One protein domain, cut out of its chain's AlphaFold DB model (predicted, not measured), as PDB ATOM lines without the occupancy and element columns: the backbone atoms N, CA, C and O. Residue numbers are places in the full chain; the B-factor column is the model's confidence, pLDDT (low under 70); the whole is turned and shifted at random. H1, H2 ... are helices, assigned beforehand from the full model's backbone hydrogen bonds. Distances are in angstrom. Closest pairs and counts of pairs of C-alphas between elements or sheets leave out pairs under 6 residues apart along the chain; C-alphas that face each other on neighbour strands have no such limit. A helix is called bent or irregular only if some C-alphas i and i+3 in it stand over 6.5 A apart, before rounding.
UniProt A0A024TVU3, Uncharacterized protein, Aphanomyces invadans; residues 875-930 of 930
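This is residues 875 to 930 of the 930 residues of an uncharacterized protein of Aphanomyces invadans (UniProt A0A024TVU3). A short helical hairpin, H1 with the shorter H2 folded back beside its last residues, has a third helix, H3, set across the end where H1 begins and H2 ends. The fit of H3 is loose: it comes near the hairpin at H1's Tyr 888 and H2's Phe 912 without clearly touching either helix, while residues 875 to 886, a long stretch with no named element, loop round beyond the beginning of H1 and lead into its first residue, Thr 887. The printed part has 56 residues, with three named helices in the order H1, H2, H3 and no named strand; the class is all helix, and 32 of the 56 printed residues are in the named helices. The whole is compact, with a radius of gyration of the C-alphas of 11.2 A, and the C-alphas span 32 by 22 by 21 A along their three main axes.

H1, the longest helix, holds residues 887 to 900, 14 residues from Thr 887 to Val 900. It begins with C-alpha 887 at (-24.593, 116.835, -8.359) and ends with C-alpha 900 at (-22.007, 131.743, -18.373), and its first and last C-alphas are 18.1 A apart. H1 is neither bent nor irregular, but only just: C-alphas 897 and 900 are 6.4 A apart. H2 holds residues 906 to 912, seven residues from Pro 906 to Phe 912, and measures 9.7 A from first to last C-alpha. H3 holds residues 916 to 926, 11 residues from Gln 916 to Met 926, and measures 15.1 A from first to last C-alpha. Its last C-alpha, that of Met 926, is at (-12.907, 118.698, -8.803).

H1 touches H2, with 4 pairs of C-alphas within 8 A. The closest C-alphas of the two are those of Val 900 and Pro 906, 5.1 A apart, and H1 touches H2 with residues 896 to 900 alone. Their lines stand at a shallow tilt of 29 degrees, they run opposite ways, and their centres are 11.6 A apart; the two form a helical hairpin. H3 touches no helix, but is near H1. H1 and H3 are close but not clearly touching, with the C-alphas of Tyr 888 and Cys 919 the closest at 7.4 A. Their lines are about perpendicular, at 89 degrees. H2 and H3 are also close but not clearly touching, and their closest C-alphas, those of Phe 912 and Phe 918, are 6.7 A apart. The lines of H2 and H3 are about perpendicular too, at 88 degrees, and their centres are 15.8 A apart. In H2 every O i to N i+4 pair is within hydrogen-bond range; in H1 it is 9 of 10 pairs and in H3 6 of 7.

The two C-alphas farthest apart are those of Leu 904 and Met 930, at 33.5 A. The C-alphas of Ser 875 and Met 930, the first and last printed residues, are 19.9 A apart. The printed part has no cut, and residue 930 is the chain's last. The link from H1 to H2, with 5 residues between them, is tight, and so is the link from H2 to H3, with 3 residues. The long stretch with no named element is residues 875 to 886, whose C-alphas lie 9 to 18 A from the mean of all C-alphas. The mean pLDDT of the printed part is 85.5, and residues 928 to 930 are under 70. Of the helices, H2 has a mean pLDDT of 93, and H1 and H3 have 88 each.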
ATOM      1  N   SER A 875     -12.720 126.291  -7.940       83.44
ATOM      2  CA  SER A 875     -13.154 127.260  -6.920       83.44
ATOM      3  C   SER A 875     -14.676 127.401  -6.788       83.44
ATOM      4  O   SER A 875     -15.142 128.081  -5.873       83.44
ATOM      5  N   ILE A 876     -15.456 126.754  -7.664       83.06
ATOM      6  CA  ILE A 876     -16.918 126.750  -7.575       83.06
ATOM      7  C   ILE A 876     -17.332 125.902  -6.369       83.06
ATOM      8  O   ILE A 876     -17.106 124.693  -6.330       83.06
ATOM      9  N   GLN A 877     -17.958 126.542  -5.381       79.94
ATOM     10  CA  GLN A 877     -18.536 125.848  -4.234       79.94
ATOM     11  C   GLN A 877     -19.875 125.236  -4.645       79.94
ATOM     12  O   GLN A 877     -20.842 125.954  -4.897       79.94
ATOM     13  N   LEU A 878     -19.930 123.907  -4.711       83.88
ATOM     14  CA  LEU A 878     -21.169 123.177  -4.956       83.88
ATOM     15  C   LEU A 878     -21.967 123.081  -3.642       83.88
ATOM     16  O   LEU A 878     -21.467 122.475  -2.689       83.88
ATOM     17  N   PRO A 879     -23.181 123.661  -3.546       84.00
ATOM     18  CA  PRO A 879     -24.079 123.363  -2.436       84.00
ATOM     19  C   PRO A 879     -24.512 121.884  -2.480       84.00
ATOM     20  O   PRO A 879     -24.433 121.252  -3.538       84.00
ATOM     21  N   PRO A 880     -24.981 121.304  -1.361       81.38
ATOM     22  CA  PRO A 880     -25.570 119.968  -1.392       81.38
ATOM     23  C   PRO A 880     -26.805 119.955  -2.316       81.38
ATOM     24  O   PRO A 880     -27.572 120.922  -2.294       81.38
ATOM     25  N   PRO A 881     -27.022 118.889  -3.109       83.25
ATOM     26  CA  PRO A 881     -28.202 118.772  -3.961       83.25
ATOM     27  C   PRO A 881     -29.496 118.810  -3.144       83.25
ATOM     28  O   PRO A 881     -29.567 118.263  -2.040       83.25
ATOM     29  N   THR A 882     -30.525 119.463  -3.692       82.25
ATOM     30  CA  THR A 882     -31.826 119.631  -3.030       82.25
ATOM     31  C   THR A 882     -32.945 118.949  -3.811       82.25
ATOM     32  O   THR A 882     -33.109 119.185  -5.006       82.25
ATOM     33  N   GLY A 883     -33.733 118.110  -3.129       83.19
ATOM     34  CA  GLY A 883     -34.747 117.275  -3.779       83.19
ATOM     35  C   GLY A 883     -34.112 116.262  -4.734       83.19
ATOM     36  O   GLY A 883     -33.088 115.669  -4.409       83.19
ATOM     37  N   ASP A 884     -34.701 116.106  -5.920       80.56
ATOM     38  CA  ASP A 884     -34.265 115.142  -6.943       80.56
ATOM     39  C   ASP A 884     -33.120 115.654  -7.851       80.56
ATOM     40  O   ASP A 884     -32.816 115.036  -8.873       80.56
ATOM     41  N   GLN A 885     -32.490 116.792  -7.526       81.88
ATOM     42  CA  GLN A 885     -31.347 117.315  -8.290       81.88
ATOM     43  C   GLN A 885     -30.116 116.411  -8.149       81.88
ATOM     44  O   GLN A 885     -29.743 116.021  -7.044       81.88
ATOM     45  N   SER A 886     -29.414 116.144  -9.251       84.69
ATOM     46  CA  SER A 886     -28.098 115.509  -9.204       84.69
ATOM     47  C   SER A 886     -26.987 116.526  -8.915       84.69
ATOM     48  O   SER A 886     -27.130 117.731  -9.136       84.69
ATOM     49  N   THR A 887     -25.820 116.031  -8.497       84.06
ATOM     50  CA  THR A 887     -24.593 116.835  -8.359       84.06
ATOM     51  C   THR A 887     -24.218 117.561  -9.659       84.06
ATOM     52  O   THR A 887     -23.643 118.648  -9.605       84.06
ATOM     53  N   TYR A 888     -24.565 116.999 -10.824       84.50
ATOM     54  CA  TYR A 888     -24.308 117.615 -12.129       84.50
ATOM     55  C   TYR A 888     -25.284 118.748 -12.449       84.50
ATOM     56  O   TYR A 888     -24.847 119.758 -12.990       84.50
ATOM     57  N   ASP A 889     -26.560 118.641 -12.064       86.19
ATOM     58  CA  ASP A 889     -27.523 119.743 -12.224       86.19
ATOM     59  C   ASP A 889     -27.079 120.952 -11.383       86.19
ATOM     60  O   ASP A 889     -27.008 122.076 -11.880       86.19
ATOM     61  N   VAL A 890     -26.653 120.710 -10.135       87.88
ATOM     62  CA  VAL A 890     -26.079 121.746  -9.258       87.88
ATOM     63  C   VAL A 890     -24.801 122.349  -9.851       87.88
ATOM     64  O   VAL A 890     -24.625 123.568  -9.829       87.88
ATOM     65  N   LEU A 891     -23.903 121.523 -10.398       88.06
ATOM     66  CA  LEU A 891     -22.686 121.983 -11.075       88.06
ATOM     67  C   LEU A 891     -23.005 122.859 -12.294       88.06
ATOM     68  O   LEU A 891     -22.381 123.907 -12.458       88.06
ATOM     69  N   GLN A 892     -23.975 122.463 -13.119       90.19
ATOM     70  CA  GLN A 892     -24.428 123.243 -14.270       90.19
ATOM     71  C   GLN A 892     -25.049 124.575 -13.835       90.19
ATOM     72  O   GLN A 892     -24.678 125.608 -14.389       90.19
ATOM     73  N   ASP A 893     -25.909 124.589 -12.813       89.88
ATOM     74  CA  ASP A 893     -26.500 125.817 -12.265       89.88
ATOM     75  C   ASP A 893     -25.427 126.780 -11.727       89.88
ATOM     76  O   ASP A 893     -25.443 127.976 -12.041       89.88
ATOM     77  N   GLN A 894     -24.448 126.278 -10.963       90.00
ATOM     78  CA  GLN A 894     -23.354 127.106 -10.444       90.00
ATOM     79  C   GLN A 894     -22.416 127.591 -11.556       90.00
ATOM     80  O   GLN A 894     -22.031 128.763 -11.563       90.00
ATOM     81  N   PHE A 895     -22.081 126.747 -12.535       91.56
ATOM     82  CA  PHE A 895     -21.308 127.144 -13.716       91.56
ATOM     83  C   PHE A 895     -22.052 128.201 -14.548       91.56
ATOM     84  O   PHE A 895     -21.462 129.187 -14.997       91.56
ATOM     85  N   HIS A 896     -23.371 128.062 -14.687       91.25
ATOM     86  CA  HIS A 896     -24.206 129.024 -15.389       91.25
ATOM     87  C   HIS A 896     -24.281 130.369 -14.647       91.25
ATOM     88  O   HIS A 896     -24.153 131.434 -15.257       91.25
ATOM     89  N   ALA A 897     -24.411 130.340 -13.318       88.94
ATOM     90  CA  ALA A 897     -24.420 131.533 -12.479       88.94
ATOM     91  C   ALA A 897     -23.071 132.277 -12.451       88.94
ATOM     92  O   ALA A 897     -23.072 133.508 -12.446       88.94
ATOM     93  N   THR A 898     -21.945 131.552 -12.435       87.50
ATOM     94  CA  THR A 898     -20.596 132.118 -12.224       87.50
ATOM     95  C   THR A 898     -19.810 132.391 -13.508       87.50
ATOM     96  O   THR A 898     -19.097 133.391 -13.568       87.50
ATOM     97  N   VAL A 899     -19.936 131.543 -14.536       89.00
ATOM     98  CA  VAL A 899     -19.143 131.625 -15.778       89.00
ATOM     99  C   VAL A 899     -19.997 132.056 -16.973       89.00
ATOM    100  O   VAL A 899     -19.606 132.971 -17.696       89.00
ATOM    101  N   VAL A 900     -21.179 131.459 -17.178       89.75
ATOM    102  CA  VAL A 900     -22.007 131.743 -18.373       89.75
ATOM    103  C   VAL A 900     -22.546 133.178 -18.360       89.75
ATOM    104  O   VAL A 900     -22.346 133.905 -19.332       89.75
ATOM    105  N   ARG A 901     -23.175 133.619 -17.257       87.00
ATOM    106  CA  ARG A 901     -23.783 134.967 -17.141       87.00
ATOM    107  C   ARG A 901     -22.813 136.132 -17.372       87.00
ATOM    108  O   ARG A 901     -23.257 137.202 -17.771       87.00
ATOM    109  N   GLY A 902     -21.522 135.948 -17.087       84.12
ATOM    110  CA  GLY A 902     -20.488 136.978 -17.251       84.12
ATOM    111  C   GLY A 902     -19.757 136.943 -18.597       84.12
ATOM    112  O   GLY A 902     -18.851 137.745 -18.815       84.12
ATOM    113  N   SER A 903     -20.098 136.003 -19.483       90.38
ATOM    114  CA  SER A 903     -19.354 135.737 -20.715       90.38
ATOM    115  C   SER A 903     -19.941 136.439 -21.938       90.38
ATOM    116  O   SER A 903     -21.152 136.583 -22.077       90.38
ATOM    117  N   LEU A 904     -19.070 136.780 -22.893       91.50
ATOM    118  CA  LEU A 904     -19.458 137.206 -24.247       91.50
ATOM    119  C   LEU A 904     -19.932 136.034 -25.133       91.50
ATOM    120  O   LEU A 904     -20.432 136.261 -26.230       91.50
ATOM    121  N   HIS A 905     -19.792 134.787 -24.663       92.25
ATOM    122  CA  HIS A 905     -20.164 133.562 -25.380       92.25
ATOM    123  C   HIS A 905     -21.197 132.721 -24.590       92.25
ATOM    124  O   HIS A 905     -20.950 131.537 -24.336       92.25
ATOM    125  N   PRO A 906     -22.341 133.288 -24.148       91.62
ATOM    126  CA  PRO A 906     -23.245 132.597 -23.231       91.62
ATOM    127  C   PRO A 906     -23.928 131.383 -23.879       91.62
ATOM    128  O   PRO A 906     -24.061 130.353 -23.230       91.62
ATOM    129  N   GLN A 907     -24.288 131.465 -25.167       90.88
ATOM    130  CA  GLN A 907     -24.891 130.349 -25.916       90.88
ATOM    131  C   GLN A 907     -23.941 129.145 -25.999       90.88
ATOM    132  O   GLN A 907     -24.314 128.044 -25.603       90.88
ATOM    133  N   PHE A 908     -22.691 129.375 -26.426       94.50
ATOM    134  CA  PHE A 908     -21.661 128.334 -26.458       94.50
ATOM    135  C   PHE A 908     -21.477 127.694 -25.079       94.50
ATOM    136  O   PHE A 908     -21.488 126.475 -24.967       94.50
ATOM    137  N   LEU A 909     -21.318 128.494 -24.017       94.81
ATOM    138  CA  LEU A 909     -21.034 127.952 -22.686       94.81
ATOM    139  C   LEU A 909     -22.232 127.218 -22.061       94.81
ATOM    140  O   LEU A 909     -22.021 126.268 -21.310       94.81
ATOM    141  N   ALA A 910     -23.464 127.623 -22.376       92.12
ATOM    142  CA  ALA A 910     -24.672 126.924 -21.943       92.12
ATOM    143  C   ALA A 910     -24.813 125.546 -22.613       92.12
ATOM    144  O   ALA A 910     -25.112 124.573 -21.926       92.12
ATOM    145  N   GLU A 911     -24.545 125.437 -23.921       93.69
ATOM    146  CA  GLU A 911     -24.502 124.135 -24.606       93.69
ATOM    147  C   GLU A 911     -23.306 123.286 -24.153       93.69
ATOM    148  O   GLU A 911     -23.454 122.094 -23.898       93.69
ATOM    149  N   PHE A 912     -22.129 123.896 -23.989       94.75
ATOM    150  CA  PHE A 912     -20.911 123.226 -23.532       94.75
ATOM    151  C   PHE A 912     -21.095 122.549 -22.165       94.75
ATOM    152  O   PHE A 912     -20.687 121.402 -21.989       94.75
ATOM    153  N   ALA A 913     -21.780 123.210 -21.225       92.94
ATOM    154  CA  ALA A 913     -22.071 122.660 -19.900       92.94
ATOM    155  C   ALA A 913     -22.970 121.403 -19.923       92.94
ATOM    156  O   ALA A 913     -23.020 120.674 -18.933       92.94
ATOM    157  N   GLN A 914     -23.669 121.130 -21.034       90.69
ATOM    158  CA  GLN A 914     -24.505 119.935 -21.225       90.69
ATOM    159  C   GLN A 914     -23.739 118.730 -21.802       90.69
ATOM    160  O   GLN A 914     -24.317 117.652 -21.951       90.69
ATOM    161  N   THR A 915     -22.455 118.887 -22.137       91.38
ATOM    162  CA  THR A 915     -21.654 117.822 -22.758       91.38
ATOM    163  C   THR A 915     -21.090 116.833 -21.738       91.38
ATOM    164  O   THR A 915     -20.680 117.202 -20.637       91.38
ATOM    165  N   GLN A 916     -20.985 115.562 -22.132       88.56
ATOM    166  CA  GLN A 916     -20.244 114.543 -21.378       88.56
ATOM    167  C   GLN A 916     -18.759 114.919 -21.284       88.56
ATOM    168  O   GLN A 916     -18.097 114.656 -20.281       88.56
ATOM    169  N   LEU A 917     -18.263 115.598 -22.320       90.50
ATOM    170  CA  LEU A 917     -16.929 116.183 -22.409       90.50
ATOM    171  C   LEU A 917     -16.627 117.175 -21.261       90.50
ATOM    172  O   LEU A 917     -15.523 117.166 -20.712       90.50
ATOM    173  N   PHE A 918     -17.611 117.998 -20.876       92.25
ATOM    174  CA  PHE A 918     -17.551 118.892 -19.714       92.25
ATOM    175  C   PHE A 918     -17.683 118.124 -18.393       92.25
ATOM    176  O   PHE A 918     -16.851 118.318 -17.506       92.25
ATOM    177  N   CYS A 919     -18.668 117.225 -18.263       88.75
ATOM    178  CA  CYS A 919     -18.878 116.437 -17.041       88.75
ATOM    179  C   CYS A 919     -17.616 115.659 -16.634       88.75
ATOM    180  O   CYS A 919     -17.117 115.849 -15.523       88.75
ATOM    181  N   GLN A 920     -17.023 114.910 -17.571       87.31
ATOM    182  CA  GLN A 920     -15.817 114.110 -17.335       87.31
ATOM    183  C   GLN A 920     -14.605 114.970 -16.930       87.31
ATOM    184  O   GLN A 920     -13.783 114.568 -16.103       87.31
ATOM    185  N   TYR A 921     -14.487 116.183 -17.477       90.69
ATOM    186  CA  TYR A 921     -13.444 117.126 -17.071       90.69
ATOM    187  C   TYR A 921     -13.669 117.660 -15.651       90.69
ATOM    188  O   TYR A 921     -12.709 117.797 -14.888       90.69
ATOM    189  N   CYS A 922     -14.919 117.929 -15.273       89.00
ATOM    190  CA  CYS A 922     -15.276 118.372 -13.929       89.00
ATOM    191  C   CYS A 922     -15.053 117.271 -12.884       89.00
ATOM    192  O   CYS A 922     -14.436 117.556 -11.860       89.00
ATOM    193  N   GLU A 923     -15.438 116.022 -13.165       85.62
ATOM    194  CA  GLU A 923     -15.125 114.845 -12.335       85.62
ATOM    195  C   GLU A 923     -13.634 114.791 -11.974       85.62
ATOM    196  O   GLU A 923     -13.266 114.792 -10.795       85.62
ATOM    197  N   VAL A 924     -12.773 114.827 -12.998       85.38
ATOM    198  CA  VAL A 924     -11.310 114.747 -12.862       85.38
ATOM    199  C   VAL A 924     -10.717 115.984 -12.176       85.38
ATOM    200  O   VAL A 924      -9.769 115.858 -11.403       85.38
ATOM    201  N   THR A 925     -11.252 117.179 -12.436       86.62
ATOM    202  CA  THR A 925     -10.675 118.445 -11.941       86.62
ATOM    203  C   THR A 925     -11.109 118.776 -10.510       86.62
ATOM    204  O   THR A 925     -10.313 119.295  -9.729       86.62
ATOM    205  N   MET A 926     -12.356 118.469 -10.145       82.31
ATOM    206  CA  MET A 926     -12.907 118.698  -8.803       82.31
ATOM    207  C   MET A 926     -12.722 117.497  -7.860       82.31
ATOM    208  O   MET A 926     -12.897 117.653  -6.655       82.31
ATOM    209  N   ASN A 927     -12.351 116.317  -8.375       75.88
ATOM    210  CA  ASN A 927     -12.406 115.032  -7.661       75.88
ATOM    211  C   ASN A 927     -13.823 114.713  -7.143       75.88
ATOM    212  O   ASN A 927     -13.997 114.317  -5.987       75.88
ATOM    213  N   LEU A 928     -14.844 114.895  -7.994       64.38
ATOM    214  CA  LEU A 928     -16.205 114.453  -7.674       64.38
ATOM    215  C   LEU A 928     -16.208 112.923  -7.602       64.38
ATOM    216  O   LEU A 928     -15.980 112.245  -8.601       64.38
ATOM    217  N   ALA A 929     -16.418 112.386  -6.403       42.53
ATOM    218  CA  ALA A 929     -16.462 110.949  -6.187       42.53
ATOM    219  C   ALA A 929     -17.826 110.373  -6.596       42.53
ATOM    220  O   ALA A 929     -18.864 110.897  -6.186       42.53
ATOM    221  N   MET A 930     -17.783 109.265  -7.341       37.69
ATOM    222  CA  MET A 930     -18.830 108.233  -7.347       37.69
ATOM    223  C   MET A 930     -18.610 107.274  -6.163       37.69
ATOM    224  O   MET A 930     -17.424 107.036  -5.825       37.69
TER     225      MET A 930